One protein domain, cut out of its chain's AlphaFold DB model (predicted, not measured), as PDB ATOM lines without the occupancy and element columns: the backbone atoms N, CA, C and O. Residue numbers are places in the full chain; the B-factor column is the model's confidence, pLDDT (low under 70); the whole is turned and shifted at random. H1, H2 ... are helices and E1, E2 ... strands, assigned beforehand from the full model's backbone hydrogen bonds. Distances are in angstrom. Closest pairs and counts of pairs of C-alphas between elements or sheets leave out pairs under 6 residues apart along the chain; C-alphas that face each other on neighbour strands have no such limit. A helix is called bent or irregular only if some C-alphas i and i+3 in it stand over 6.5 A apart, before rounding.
ATOM      1  N   PHE A  89     -27.516  25.735-113.004       61.25
ATOM      2  CA  PHE A  89     -27.438  26.737-111.956       61.25
ATOM      3  C   PHE A  89     -28.723  27.578-111.863       61.25
ATOM      4  O   PHE A  89     -29.289  27.694-110.771       61.25
ATOM      5  N   ASP A  90     -29.263  28.032-112.998       71.12
ATOM      6  CA  ASP A  90     -30.536  28.774-113.059       71.12
ATOM      7  C   ASP A  90     -31.699  27.951-112.505       71.12
ATOM      8  O   ASP A  90     -32.584  28.461-111.816       71.12
ATOM      9  N   LEU A  91     -31.668  26.640-112.744       71.50
ATOM     10  CA  LEU A  91     -32.671  25.709-112.247       71.50
ATOM     11  C   LEU A  91     -32.643  25.568-110.719       71.50
ATOM     12  O   LEU A  91     -33.704  25.511-110.093       71.50
ATOM     13  N   ARG A  92     -31.452  25.543-110.103       71.75
ATOM     14  CA  ARG A  92     -31.304  25.506-108.637       71.75
ATOM     15  C   ARG A  92     -31.750  26.815-107.994       71.75
ATOM     16  O   ARG A  92     -32.464  26.777-106.995       71.75
ATOM     17  N   GLN A  93     -31.379  27.961-108.571       76.25
ATOM     18  CA  GLN A  93     -31.879  29.258-108.105       76.25
ATOM     19  C   GLN A  93     -33.410  29.308-108.185       76.25
ATOM     20  O   GLN A  93     -34.075  29.599-107.192       76.25
ATOM     21  N   PHE A  94     -33.980  28.908-109.326       82.31
ATOM     22  CA  PHE A  94     -35.424  28.896-109.552       82.31
ATOM     23  C   PHE A  94     -36.203  28.020-108.557       82.31
ATOM     24  O   PHE A  94     -37.319  28.366-108.162       82.31
ATOM     25  N   GLN A  95     -35.638  26.882-108.145       79.31
ATOM     26  CA  GLN A  95     -36.264  25.982-107.167       79.31
ATOM     27  C   GLN A  95     -36.348  26.586-105.766       79.31
ATOM     28  O   GLN A  95     -37.330  26.338-105.065       79.31
ATOM     29  N   ASN A  96     -35.349  27.380-105.380       82.81
ATOM     30  CA  ASN A  96     -35.275  27.983-104.053       82.81
ATOM     31  C   ASN A  96     -36.229  29.170-103.883       82.81
ATOM     32  O   ASN A  96     -36.636  29.459-102.757       82.81
ATOM     33  N   ILE A  97     -36.633  29.806-104.985       88.12
ATOM     34  CA  ILE A  97     -37.692  30.815-104.978       88.12
ATOM     35  C   ILE A  97     -39.001  30.138-104.545       88.12
ATOM     36  O   ILE A  97     -39.388  29.089-105.067       88.12
ATOM     37  N   LYS A  98     -39.718  30.724-103.593       86.94
ATOM     38  CA  LYS A  98     -40.982  30.217-103.049       86.94
ATOM     39  C   LYS A  98     -42.180  30.891-103.702       86.94
ATOM     40  O   LYS A  98     -43.140  30.200-104.051       86.94
ATOM     41  N   SER A  99     -42.143  32.210-103.903       88.88
ATOM     42  CA  SER A  99     -43.277  32.931-104.486       88.88
ATOM     43  C   SER A  99     -43.484  32.572-105.956       88.88
ATOM     44  O   SER A  99     -42.570  32.642-106.779       88.88
ATOM     45  N   LYS A 100     -44.735  32.261-106.323       88.31
ATOM     46  CA  LYS A 100     -45.157  32.109-107.725       88.31
ATOM     47  C   LYS A 100     -44.813  33.358-108.543       88.31
ATOM     48  O   LYS A 100     -44.374  33.249-109.686       88.31
ATOM     49  N   TYR A 101     -45.011  34.536-107.959       89.12
ATOM     50  CA  TYR A 101     -44.759  35.800-108.636       89.12
ATOM     51  C   TYR A 101     -43.266  36.072-108.801       89.12
ATOM     52  O   TYR A 101     -42.843  36.433-109.897       89.12
ATOM     53  N   ALA A 102     -42.458  35.797-107.771       88.50
ATOM     54  CA  ALA A 102     -41.004  35.882-107.882       88.50
ATOM     55  C   ALA A 102     -40.459  34.907-108.931       88.50
ATOM     56  O   ALA A 102     -39.607  35.289-109.722       88.50
ATOM     57  N   LYS A 103     -41.012  33.690-109.036       86.81
ATOM     58  CA  LYS A 103     -40.665  32.738-110.105       86.81
ATOM     59  C   LYS A 103     -40.959  33.283-111.497       86.81
ATOM     60  O   LYS A 103     -40.132  33.137-112.394       86.81
ATOM     61  N   ASN A 104     -42.123  33.900-111.692       83.44
ATOM     62  CA  ASN A 104     -42.484  34.488-112.981       83.44
ATOM     63  C   ASN A 104     -41.554  35.652-113.347       83.44
ATOM     64  O   ASN A 104     -41.088  35.720-114.480       83.44
ATOM     65  N   ILE A 105     -41.242  36.524-112.386       83.62
ATOM     66  CA  ILE A 105     -40.333  37.659-112.590       83.62
ATOM     67  C   ILE A 105     -38.897  37.175-112.827       83.62
ATOM     68  O   ILE A 105     -38.259  37.638-113.762       83.62
ATOM     69  N   PHE A 106     -38.409  36.189-112.074       83.19
ATOM     70  CA  PHE A 106     -37.098  35.577-112.301       83.19
ATOM     71  C   PHE A 106     -36.972  35.012-113.714       83.19
ATOM     72  O   PHE A 106     -36.011  35.318-114.410       83.19
ATOM     73  N   ARG A 107     -37.965  34.234-114.170       79.12
ATOM     74  CA  ARG A 107     -37.992  33.701-115.542       79.12
ATOM     75  C   ARG A 107     -37.940  34.817-116.573       79.12
ATOM     76  O   ARG A 107     -37.216  34.689-117.551       79.12
ATOM     77  N   LEU A 108     -38.698  35.891-116.345       77.12
ATOM     78  CA  LEU A 108     -38.693  37.049-117.226       77.12
ATOM     79  C   LEU A 108     -37.294  37.656-117.321       77.12
ATOM     80  O   LEU A 108     -36.782  37.808-118.420       77.12
ATOM     81  N   LEU A 109     -36.676  37.956-116.178       76.50
ATOM     82  CA  LEU A 109     -35.349  38.567-116.109       76.50
ATOM     83  C   LEU A 109     -34.278  37.675-116.747       76.50
ATOM     84  O   LEU A 109     -33.500  38.167-117.556       76.50
ATOM     85  N   LYS A 110     -34.291  36.366-116.461       74.62
ATOM     86  CA  LYS A 110     -33.361  35.391-117.049       74.62
ATOM     87  C   LYS A 110     -33.453  35.326-118.570       74.62
ATOM     88  O   LYS A 110     -32.427  35.332-119.234       74.62
ATOM     89  N   CYS A 111     -34.658  35.371-119.148       66.88
ATOM     90  CA  CYS A 111     -34.814  35.421-120.607       66.88
ATOM     91  C   CYS A 111     -34.159  36.653-121.262       66.88
ATOM     92  O   CYS A 111     -33.918  36.632-122.469       66.88
ATOM     93  N   TYR A 112     -33.891  37.716-120.495       64.06
ATOM     94  CA  TYR A 112     -33.199  38.918-120.960       64.06
ATOM     95  C   TYR A 112     -31.742  39.011-120.490       64.06
ATOM     96  O   TYR A 112     -31.067  39.968-120.850       64.06
ATOM     97  N   GLU A 113     -31.229  38.044-119.729       62.88
ATOM     98  CA  GLU A 113     -29.829  38.039-119.293       62.88
ATOM     99  C   GLU A 113     -28.897  37.675-120.461       62.88
ATOM    100  O   GLU A 113     -27.952  38.411-120.740       62.88
ATOM    101  N   ASP A 114     -29.243  36.646-121.243       53.53
ATOM    102  CA  ASP A 114     -28.430  36.133-122.365       53.53
ATOM    103  C   ASP A 114     -28.333  37.067-123.575       53.53
ATOM    104  O   ASP A 114     -27.521  36.863-124.480       53.53
ATOM    105  N   VAL A 115     -29.175  38.100-123.642       51.69
ATOM    106  CA  VAL A 115     -29.042  39.115-124.691       51.69
ATOM    107  C   VAL A 115     -27.942  40.114-124.379       51.69
ATOM    108  O   VAL A 115     -27.634  40.883-125.284       51.69
ATOM    109  N   SER A 116     -27.349  40.089-123.181       52.19
ATOM    110  CA  SER A 116     -26.470  41.127-122.642       52.19
ATOM    111  C   SER A 116     -24.979  40.733-122.668       52.19
ATOM    112  O   SER A 116     -24.522  39.909-121.889       52.19
ATOM    113  N   PHE A 117     -24.205  41.350-123.558       56.72
ATOM    114  CA  PHE A 117     -22.747  41.284-123.671       56.72
ATOM    115  C   PHE A 117     -22.099  42.460-122.940       56.72
ATOM    116  O   PHE A 117     -22.663  43.547-122.914       56.72
ATOM    117  N   SER A 118     -20.891  42.303-122.410       57.69
ATOM    118  CA  SER A 118     -20.104  43.459-121.962       57.69
ATOM    119  C   SER A 118     -19.402  44.096-123.162       57.69
ATOM    120  O   SER A 118     -18.700  43.405-123.903       57.69
ATOM    121  N   ASP A 119     -19.572  45.402-123.380       60.00
ATOM    122  CA  ASP A 119     -18.737  46.131-124.336       60.00
ATOM    123  C   ASP A 119     -17.280  46.203-123.835       60.00
ATOM    124  O   ASP A 119     -16.959  45.870-122.693       60.00
ATOM    125  N   HIS A 120     -16.373  46.681-124.688       63.84
ATOM    126  CA  HIS A 120     -14.950  46.865-124.366       63.84
ATOM    127  C   HIS A 120     -14.684  47.850-123.206       63.84
ATOM    128  O   HIS A 120     -13.535  48.034-122.810       63.84
ATOM    129  N   ARG A 121     -15.725  48.502-122.672       64.69
ATOM    130  CA  ARG A 121     -15.693  49.428-121.533       64.69
ATOM    131  C   ARG A 121     -16.377  48.845-120.289       64.69
ATOM    132  O   ARG A 121     -16.487  49.545-119.288       64.69
ATOM    133  N   GLY A 122     -16.818  47.584-120.333       59.78
ATOM    134  CA  GLY A 122     -17.501  46.910-119.229       59.78
ATOM    135  C   GLY A 122     -18.988  47.256-119.093       59.78
ATOM    136  O   GLY A 122     -19.600  46.903-118.088       59.78
ATOM    137  N   ASN A 123     -19.592  47.931-120.076       60.69
ATOM    138  CA  ASN A 123     -21.025  48.222-120.069       60.69
ATOM    139  C   ASN A 123     -21.816  47.016-120.563       60.69
ATOM    140  O   ASN A 123     -21.492  46.451-121.604       60.69
ATOM    141  N   ILE A 124     -22.915  46.691-119.889       58.69
ATOM    142  CA  ILE A 124     -23.825  45.641-120.345       58.69
ATOM    143  C   ILE A 124     -24.656  46.165-121.535       58.69
ATOM    144  O   ILE A 124     -25.507  47.046-121.379       58.69
ATOM    145  N   VAL A 125     -24.413  45.621-122.726       56.22
ATOM    146  CA  VAL A 125     -25.043  45.952-124.012       56.22
ATOM    147  C   VAL A 125     -25.759  44.745-124.599       56.22
ATOM    148  O   VAL A 125     -25.323  43.624-124.410       56.22
ATOM    149  N   ASN A 126     -26.841  44.923-125.353       57.19
ATOM    150  CA  ASN A 126     -27.467  43.790-126.022       57.19
ATOM    151  C   ASN A 126     -26.689  43.335-127.283       57.19
ATOM    152  O   ASN A 126     -25.783  44.035-127.736       57.19
ATOM    153  N   LYS A 127     -27.085  42.222-127.928       52.47
ATOM    154  CA  LYS A 127     -26.521  41.739-129.221       52.47
ATOM    155  C   LYS A 127     -26.510  42.760-130.380       52.47
ATOM    156  O   LYS A 127     -25.927  42.493-131.426       52.47
ATOM    157  N   HIS A 128     -27.178  43.903-130.212       52.59
ATOM    158  CA  HIS A 128     -27.238  45.013-131.164       52.59
ATOM    159  C   HIS A 128     -26.454  46.257-130.690       52.59
ATOM    160  O   HIS A 128     -26.542  47.304-131.323       52.59
ATOM    161  N   GLY A 129     -25.673  46.162-129.607       46.50
ATOM    162  CA  GLY A 129     -24.795  47.233-129.123       46.50
ATOM    163  C   GLY A 129     -25.482  48.316-128.282       46.50
ATOM    164  O   GLY A 129     -24.878  49.357-128.032       46.50
ATOM    165  N   HIS A 130     -26.723  48.102-127.832       47.09
ATOM    166  CA  HIS A 130     -27.446  49.056-126.984       47.09
ATOM    167  C   HIS A 130     -27.313  48.703-125.498       47.09
ATOM    168  O   HIS A 130     -27.596  47.566-125.130       47.09
ATOM    169  N   THR A 131     -26.950  49.661-124.638       49.03
ATOM    170  CA  THR A 131     -26.968  49.519-123.167       49.03
ATOM    171  C   THR A 131     -28.329  48.997-122.700       49.03
ATOM    172  O   THR A 131     -29.334  49.512-123.187       49.03
ATOM    173  N   LEU A 132     -28.347  47.981-121.815       49.62
ATOM    174  CA  LEU A 132     -29.537  47.274-121.293       49.62
ATOM    175  C   LEU A 132     -30.844  48.059-121.489       49.62
ATOM    176  O   LEU A 132     -31.186  48.965-120.726       49.62
ATOM    177  N   LEU A 133     -31.565  47.711-122.556       47.53
ATOM    178  CA  LEU A 133     -32.847  48.314-122.880       47.53
ATOM    179  C   LEU A 133     -33.861  47.809-121.856       47.53
ATOM    180  O   LEU A 133     -34.139  46.613-121.802       47.53
ATOM    181  N   ALA A 134     -34.401  48.718-121.046       52.41
ATOM    182  CA  ALA A 134     -35.528  48.445-120.168       52.41
ATOM    183  C   ALA A 134     -36.575  47.581-120.892       52.41
ATOM    184  O   ALA A 134     -37.044  47.939-121.977       52.41
ATOM    185  N   TYR A 135     -36.939  46.447-120.296       54.41
ATOM    186  CA  TYR A 135     -38.006  45.612-120.826       54.41
ATOM    187  C   TYR A 135     -39.339  46.354-120.678       54.41
ATOM    188  O   TYR A 135     -39.891  46.467-119.583       54.41
ATOM    189  N   LYS A 136     -39.817  46.937-121.783       57.78
ATOM    190  CA  LYS A 136     -40.978  47.828-121.810       57.78
ATOM    191  C   LYS A 136     -42.212  47.036-122.240       57.78
ATOM    192  O   LYS A 136     -42.362  46.707-123.411       57.78
ATOM    193  N   TYR A 137     -43.080  46.736-121.285       62.22
ATOM    194  CA  TYR A 137     -44.420  46.215-121.543       62.22
ATOM    195  C   TYR A 137     -45.457  47.302-121.284       62.22
ATOM    196  O   TYR A 137     -45.238  48.188-120.451       62.22
ATOM    197  N   ASP A 138     -46.600  47.222-121.962       72.06
ATOM    198  CA  ASP A 138     -47.789  47.877-121.443       72.06
ATOM    199  C   ASP A 138     -48.241  47.166-120.156       72.06
ATOM    200  O   ASP A 138     -47.929  46.000-119.877       72.06
ATOM    201  N   ILE A 139     -48.948  47.902-119.307       76.62
ATOM    202  CA  ILE A 139     -49.365  47.375-118.011       76.62
ATOM    203  C   ILE A 139     -50.287  46.150-118.161       76.62
ATOM    204  O   ILE A 139     -50.317  45.286-117.288       76.62
ATOM    205  N   GLU A 140     -51.023  46.054-119.267       81.88
ATOM    206  CA  GLU A 140     -51.940  44.953-119.553       81.88
ATOM    207  C   GLU A 140     -51.201  43.657-119.874       81.88
ATOM    208  O   GLU A 140     -51.488  42.616-119.279       81.88
ATOM    209  N   GLY A 141     -50.199  43.707-120.746       80.12
ATOM    210  CA  GLY A 141     -49.379  42.553-121.057       80.12
ATOM    211  C   GLY A 141     -48.547  42.105-119.854       80.12
ATOM    212  O   GLY A 141     -48.430  40.901-119.625       80.12
ATOM    213  N   PHE A 142     -48.086  43.031-119.000       79.88
ATOM    214  CA  PHE A 142     -47.453  42.656-117.730       79.88
ATOM    215  C   PHE A 142     -48.427  41.913-116.805       79.88
ATOM    216  O   PHE A 142     -48.093  40.851-116.279       79.88
ATOM    217  N   LYS A 143     -49.658  42.418-116.650       83.31
ATOM    218  CA  LYS A 143     -50.713  41.763-115.861       83.31
ATOM    219  C   LYS A 143     -51.061  40.373-116.391       83.31
ATOM    220  O   LYS A 143     -51.240  39.449-115.598       83.31
ATOM    221  N   ASN A 144     -51.135  40.215-117.711       83.44
ATOM    222  CA  ASN A 144     -51.355  38.922-118.355       83.44
ATOM    223  C   ASN A 144     -50.190  37.965-118.082       83.44
ATOM    224  O   ASN A 144     -50.417  36.822-117.688       83.44
ATOM    225  N   PHE A 145     -48.954  38.449-118.205       79.56
ATOM    226  CA  PHE A 145     -47.746  37.669-117.960       79.56
ATOM    227  C   PHE A 145     -47.666  37.132-116.522       79.56
ATOM    228  O   PHE A 145     -47.417  35.945-116.314       79.56
ATOM    229  N   ILE A 146     -47.935  37.968-115.511       80.62
ATOM    230  CA  ILE A 146     -47.932  37.522-114.106       80.62
ATOM    231  C   ILE A 146     -49.181  36.706-113.725       80.62
ATOM    232  O   ILE A 146     -49.243  36.168-112.617       80.62
ATOM    233  N   GLY A 147     -50.157  36.581-114.634       81.00
ATOM    234  CA  GLY A 147     -51.401  35.840-114.426       81.00
ATOM    235  C   GLY A 147     -52.426  36.565-113.550       81.00
ATOM    236  O   GLY A 147     -53.246  35.905-112.914       81.00
ATOM    237  N   SER A 148     -52.384  37.901-113.518       83.00
ATOM    238  CA  SER A 148     -53.254  38.764-112.705       83.00
ATOM    239  C   SER A 148     -53.893  39.897-113.537       83.00
ATOM    240  O   SER A 148     -53.724  41.073-113.205       83.00
ATOM    241  N   PRO A 149     -54.674  39.582-114.593       78.06
ATOM    242  CA  PRO A 149     -55.197  40.554-115.570       78.06
ATOM    243  C   PRO A 149     -56.057  41.676-114.965       78.06
ATOM    244  O   PRO A 149     -56.100  42.784-115.489       78.06
ATOM    245  N   LYS A 150     -56.743  41.407-113.847       84.06
ATOM    246  CA  LYS A 150     -57.732  42.322-113.246       84.06
ATOM    247  C   LYS A 150     -57.184  43.207-112.123       84.06
ATOM    248  O   LYS A 150     -57.906  44.060-111.616       84.06
ATOM    249  N   MET A 151     -55.942  42.999-111.688       83.81
ATOM    250  CA  MET A 151     -55.395  43.701-110.524       83.81
ATOM    251  C   MET A 151     -55.038  45.154-110.877       83.81
ATOM    252  O   MET A 151     -54.618  45.440-111.998       83.81
ATOM    253  N   ASN A 152     -55.219  46.095-109.946       86.00
ATOM    254  CA  ASN A 152     -54.766  47.477-110.135       86.00
ATOM    255  C   ASN A 152     -53.258  47.607-109.852       86.00
ATOM    256  O   ASN A 152     -52.669  46.740-109.208       86.00
ATOM    257  N   PHE A 153     -52.632  48.685-110.326       81.12
ATOM    258  CA  PHE A 153     -51.178  48.831-110.217       81.12
ATOM    259  C   PHE A 153     -50.684  48.896-108.768       81.12
ATOM    260  O   PHE A 153     -49.736  48.205-108.434       81.12
ATOM    261  N   SER A 154     -51.360  49.641-107.889       86.06
ATOM    262  CA  SER A 154     -50.950  49.752-106.482       86.06
ATOM    263  C   SER A 154     -50.953  48.396-105.759       86.06
ATOM    264  O   SER A 154     -50.069  48.106-104.956       86.06
ATOM    265  N   HIS A 155     -51.907  47.518-106.076       86.44
ATOM    266  CA  HIS A 155     -51.938  46.163-105.526       86.44
ATOM    267  C   HIS A 155     -50.861  45.277-106.158       86.44
ATOM    268  O   HIS A 155     -50.236  44.497-105.447       86.44
ATOM    269  N   ILE A 156     -50.592  45.427-107.459       85.50
ATOM    270  CA  ILE A 156     -49.473  44.744-108.126       85.50
ATOM    271  C   ILE A 156     -48.147  45.152-107.478       85.50
ATOM    272  O   ILE A 156     -47.335  44.299-107.143       85.50
ATOM    273  N   GLU A 157     -47.930  46.439-107.254       85.00
ATOM    274  CA  GLU A 157     -46.712  46.948-106.638       85.00
ATOM    275  C   GLU A 157     -46.515  46.366-105.234       85.00
ATOM    276  O   GLU A 157     -45.513  45.700-104.972       85.00
ATOM    277  N   ASN A 158     -47.513  46.520-104.364       89.56
ATOM    278  CA  ASN A 158     -47.393  46.154-102.954       89.56
ATOM    279  C   ASN A 158     -47.462  44.643-102.686       89.56
ATOM    280  O   ASN A 158     -46.838  44.163-101.745       89.56
ATOM    281  N   GLN A 159     -48.219  43.878-103.479       88.56
ATOM    282  CA  GLN A 159     -48.454  42.450-103.216       88.56
ATOM    283  C   GLN A 159     -47.630  41.520-104.107       88.56
ATOM    284  O   GLN A 159     -47.491  40.338-103.789       88.56
ATOM    285  N   ILE A 160     -47.112  42.020-105.232       88.88
ATOM    286  CA  ILE A 160     -46.420  41.204-106.235       88.88
ATOM    287  C   ILE A 160     -44.989  41.699-106.408       88.88
ATOM    288  O   ILE A 160     -44.067  40.940-106.124       88.88
ATOM    289  N   LEU A 161     -44.793  42.943-106.853       87.06
ATOM    290  CA  LEU A 161     -43.469  43.448-107.225       87.06
ATOM    291  C   LEU A 161     -42.545  43.584-106.016       87.06
ATOM    292  O   LEU A 161     -41.466  43.004-106.031       87.06
ATOM    293  N   ILE A 162     -42.964  44.295-104.966       88.19
ATOM    294  CA  ILE A 162     -42.122  44.526-103.782       88.19
ATOM    295  C   ILE A 162     -41.708  43.196-103.123       88.19
ATOM    296  O   ILE A 162     -40.501  42.974-102.985       88.19
ATOM    297  N   PRO A 163     -42.631  42.268-102.790       92.06
ATOM    298  CA  PRO A 163     -42.246  40.997-102.177       92.06
ATOM    299  C   PRO A 163     -41.388  40.127-103.100       92.06
ATOM    300  O   PRO A 163     -40.456  39.471-102.640       92.06
ATOM    301  N   ALA A 164     -41.671  40.128-104.409       89.31
ATOM    302  CA  ALA A 164     -40.865  39.381-105.365       89.31
ATOM    303  C   ALA A 164     -39.442  39.935-105.459       89.31
ATOM    304  O   ALA A 164     -38.496  39.163-105.400       89.31
ATOM    305  N   CYS A 165     -39.270  41.254-105.558       86.38
ATOM    306  CA  CYS A 165     -37.949  41.878-105.599       86.38
ATOM    307  C   CYS A 165     -37.142  41.599-104.324       86.38
ATOM    308  O   CYS A 165     -35.958  41.293-104.424       86.38
ATOM    309  N   GLN A 166     -37.776  41.644-103.147       89.38
ATOM    310  CA  GLN A 166     -37.137  41.298-101.868       89.38
ATOM    311  C   GLN A 166     -36.693  39.833-101.804       89.38
ATOM    312  O   GLN A 166     -35.638  39.513-101.264       89.38
ATOM    313  N   GLU A 167     -37.497  38.917-102.340       89.50
ATOM    314  CA  GLU A 167     -37.111  37.511-102.412       89.50
ATOM    315  C   GLU A 167     -35.953  37.307-103.397       89.50
ATOM    316  O   GLU A 167     -34.987  36.614-103.081       89.50
ATOM    317  N   LEU A 168     -36.023  37.948-104.566       85.88
ATOM    318  CA  LEU A 168     -35.030  37.829-105.630       85.88
ATOM    319  C   LEU A 168     -33.688  38.485-105.286       85.88
ATOM    320  O   LEU A 168     -32.654  37.974-105.714       85.88
ATOM    321  N   SER A 169     -33.664  39.557-104.486       81.19
ATOM    322  CA  SER A 169     -32.413  40.223-104.091       81.19
ATOM    323  C   SER A 169     -31.447  39.288-103.363       81.19
ATOM    324  O   SER A 169     -30.237  39.457-103.480       81.19
ATOM    325  N   ASN A 170     -31.963  38.258-102.686       75.62
ATOM    326  CA  ASN A 170     -31.146  37.245-102.012       75.62
ATOM    327  C   ASN A 170     -30.386  36.326-102.986       75.62
ATOM    328  O   ASN A 170     -29.455  35.644-102.572       75.62
ATOM    329  N   TYR A 171     -30.776  36.293-104.263       67.06
ATOM    330  CA  TYR A 171     -30.167  35.437-105.286       67.06
ATOM    331  C   TYR A 171     -29.271  36.219-106.255       67.06
ATOM    332  O   TYR A 171     -28.314  35.656-106.770       67.06
ATOM    333  N   VAL A 172     -29.526  37.518-106.456       57.31
ATOM    334  CA  VAL A 172     -28.759  38.382-107.378       57.31
ATOM    335  C   VAL A 172     -27.356  38.737-106.845       57.31
ATOM    336  O   VAL A 172     -26.465  39.052-107.628       57.31
ATOM    337  N   TYR A 173     -27.122  38.661-105.528       45.69
ATOM    338  CA  TYR A 173     -25.834  39.031-104.916       45.69
ATOM    339  C   TYR A 173     -24.877  37.859-104.625       45.69
ATOM    340  O   TYR A 173     -23.686  38.095-104.443       45.69
ATOM    341  N   CYS A 174     -25.333  36.600-104.647       39.88
ATOM    342  CA  CYS A 174     -24.480  35.440-104.328       39.88
ATOM    343  C   CYS A 174     -23.506  35.010-105.445       39.88
ATOM    344  O   CYS A 174     -22.714  34.084-105.238       39.88
TER     345      CYS A 174
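This is residues 89 to 174 of the 183 residues of the protein "RepB-like protein" of Helicobacter pylori (UniProt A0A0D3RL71). A loose frame of two crossed helices, where residues 101 to 106 of H2 pack on residues 160 to 168 of the long H4 at a steep angle; H1 folds back near H2. A small hairpin, E1 and E2, lies at one far end, and the stretch 127 to 138 runs back from it to the short helix H3. The 86 printed residues hold four named helices and two named strands, in the order H1 H2 E1 E2 H3 H4, mostly helix, with a two-strand antiparallel sheet. The whole is only just loose, close to compact, with a radius of gyration of the C-alphas of 14.5 A and spans of 43 by 30 by 18 A.

H1, residues 89 to 96, begins at C-alpha 89 (-27.438, 26.737, -111.956). H2, residues 100 to 111, is 16.8 A long. E1 is residues 116 to 118, E2 residues 124 to 126, and H3 residues 139 to 145. H4, residues 153 to 172, is 24.9 A long and ends at C-alpha 172 (-28.759, 38.382, -107.378); it is only just irregular, C-alphas 159 and 162 being 6.7 A apart, with a kink of 35 degrees near residue 162.

H2 and H4 touch, the closest C-alphas, of Ala 102 and Ala 164, 4.3 A apart, at a steep tilt of 64 degrees, the same way. H1 is close to but not clearly touching H2, the closest C-alphas, of Phe 94 and Lys 103, 6.5 A apart. In the hairpin E1 and E2, N 117 and O 125 are within hydrogen-bond range at 2.7 A. Every O i to N i+4 pair is within range in H1, H2 and H3, and 12 of 16 in H4. H3 and H4 are only just apart, at 8.1 A.

The C-alphas farthest apart, of His 120 and Lys 150, are 44.4 A apart. The printed part has no cut, and the link E2 to H3 is long. The model's pLDDT is under 70 at residue 89, residues 111 to 137 and residues 171 to 174.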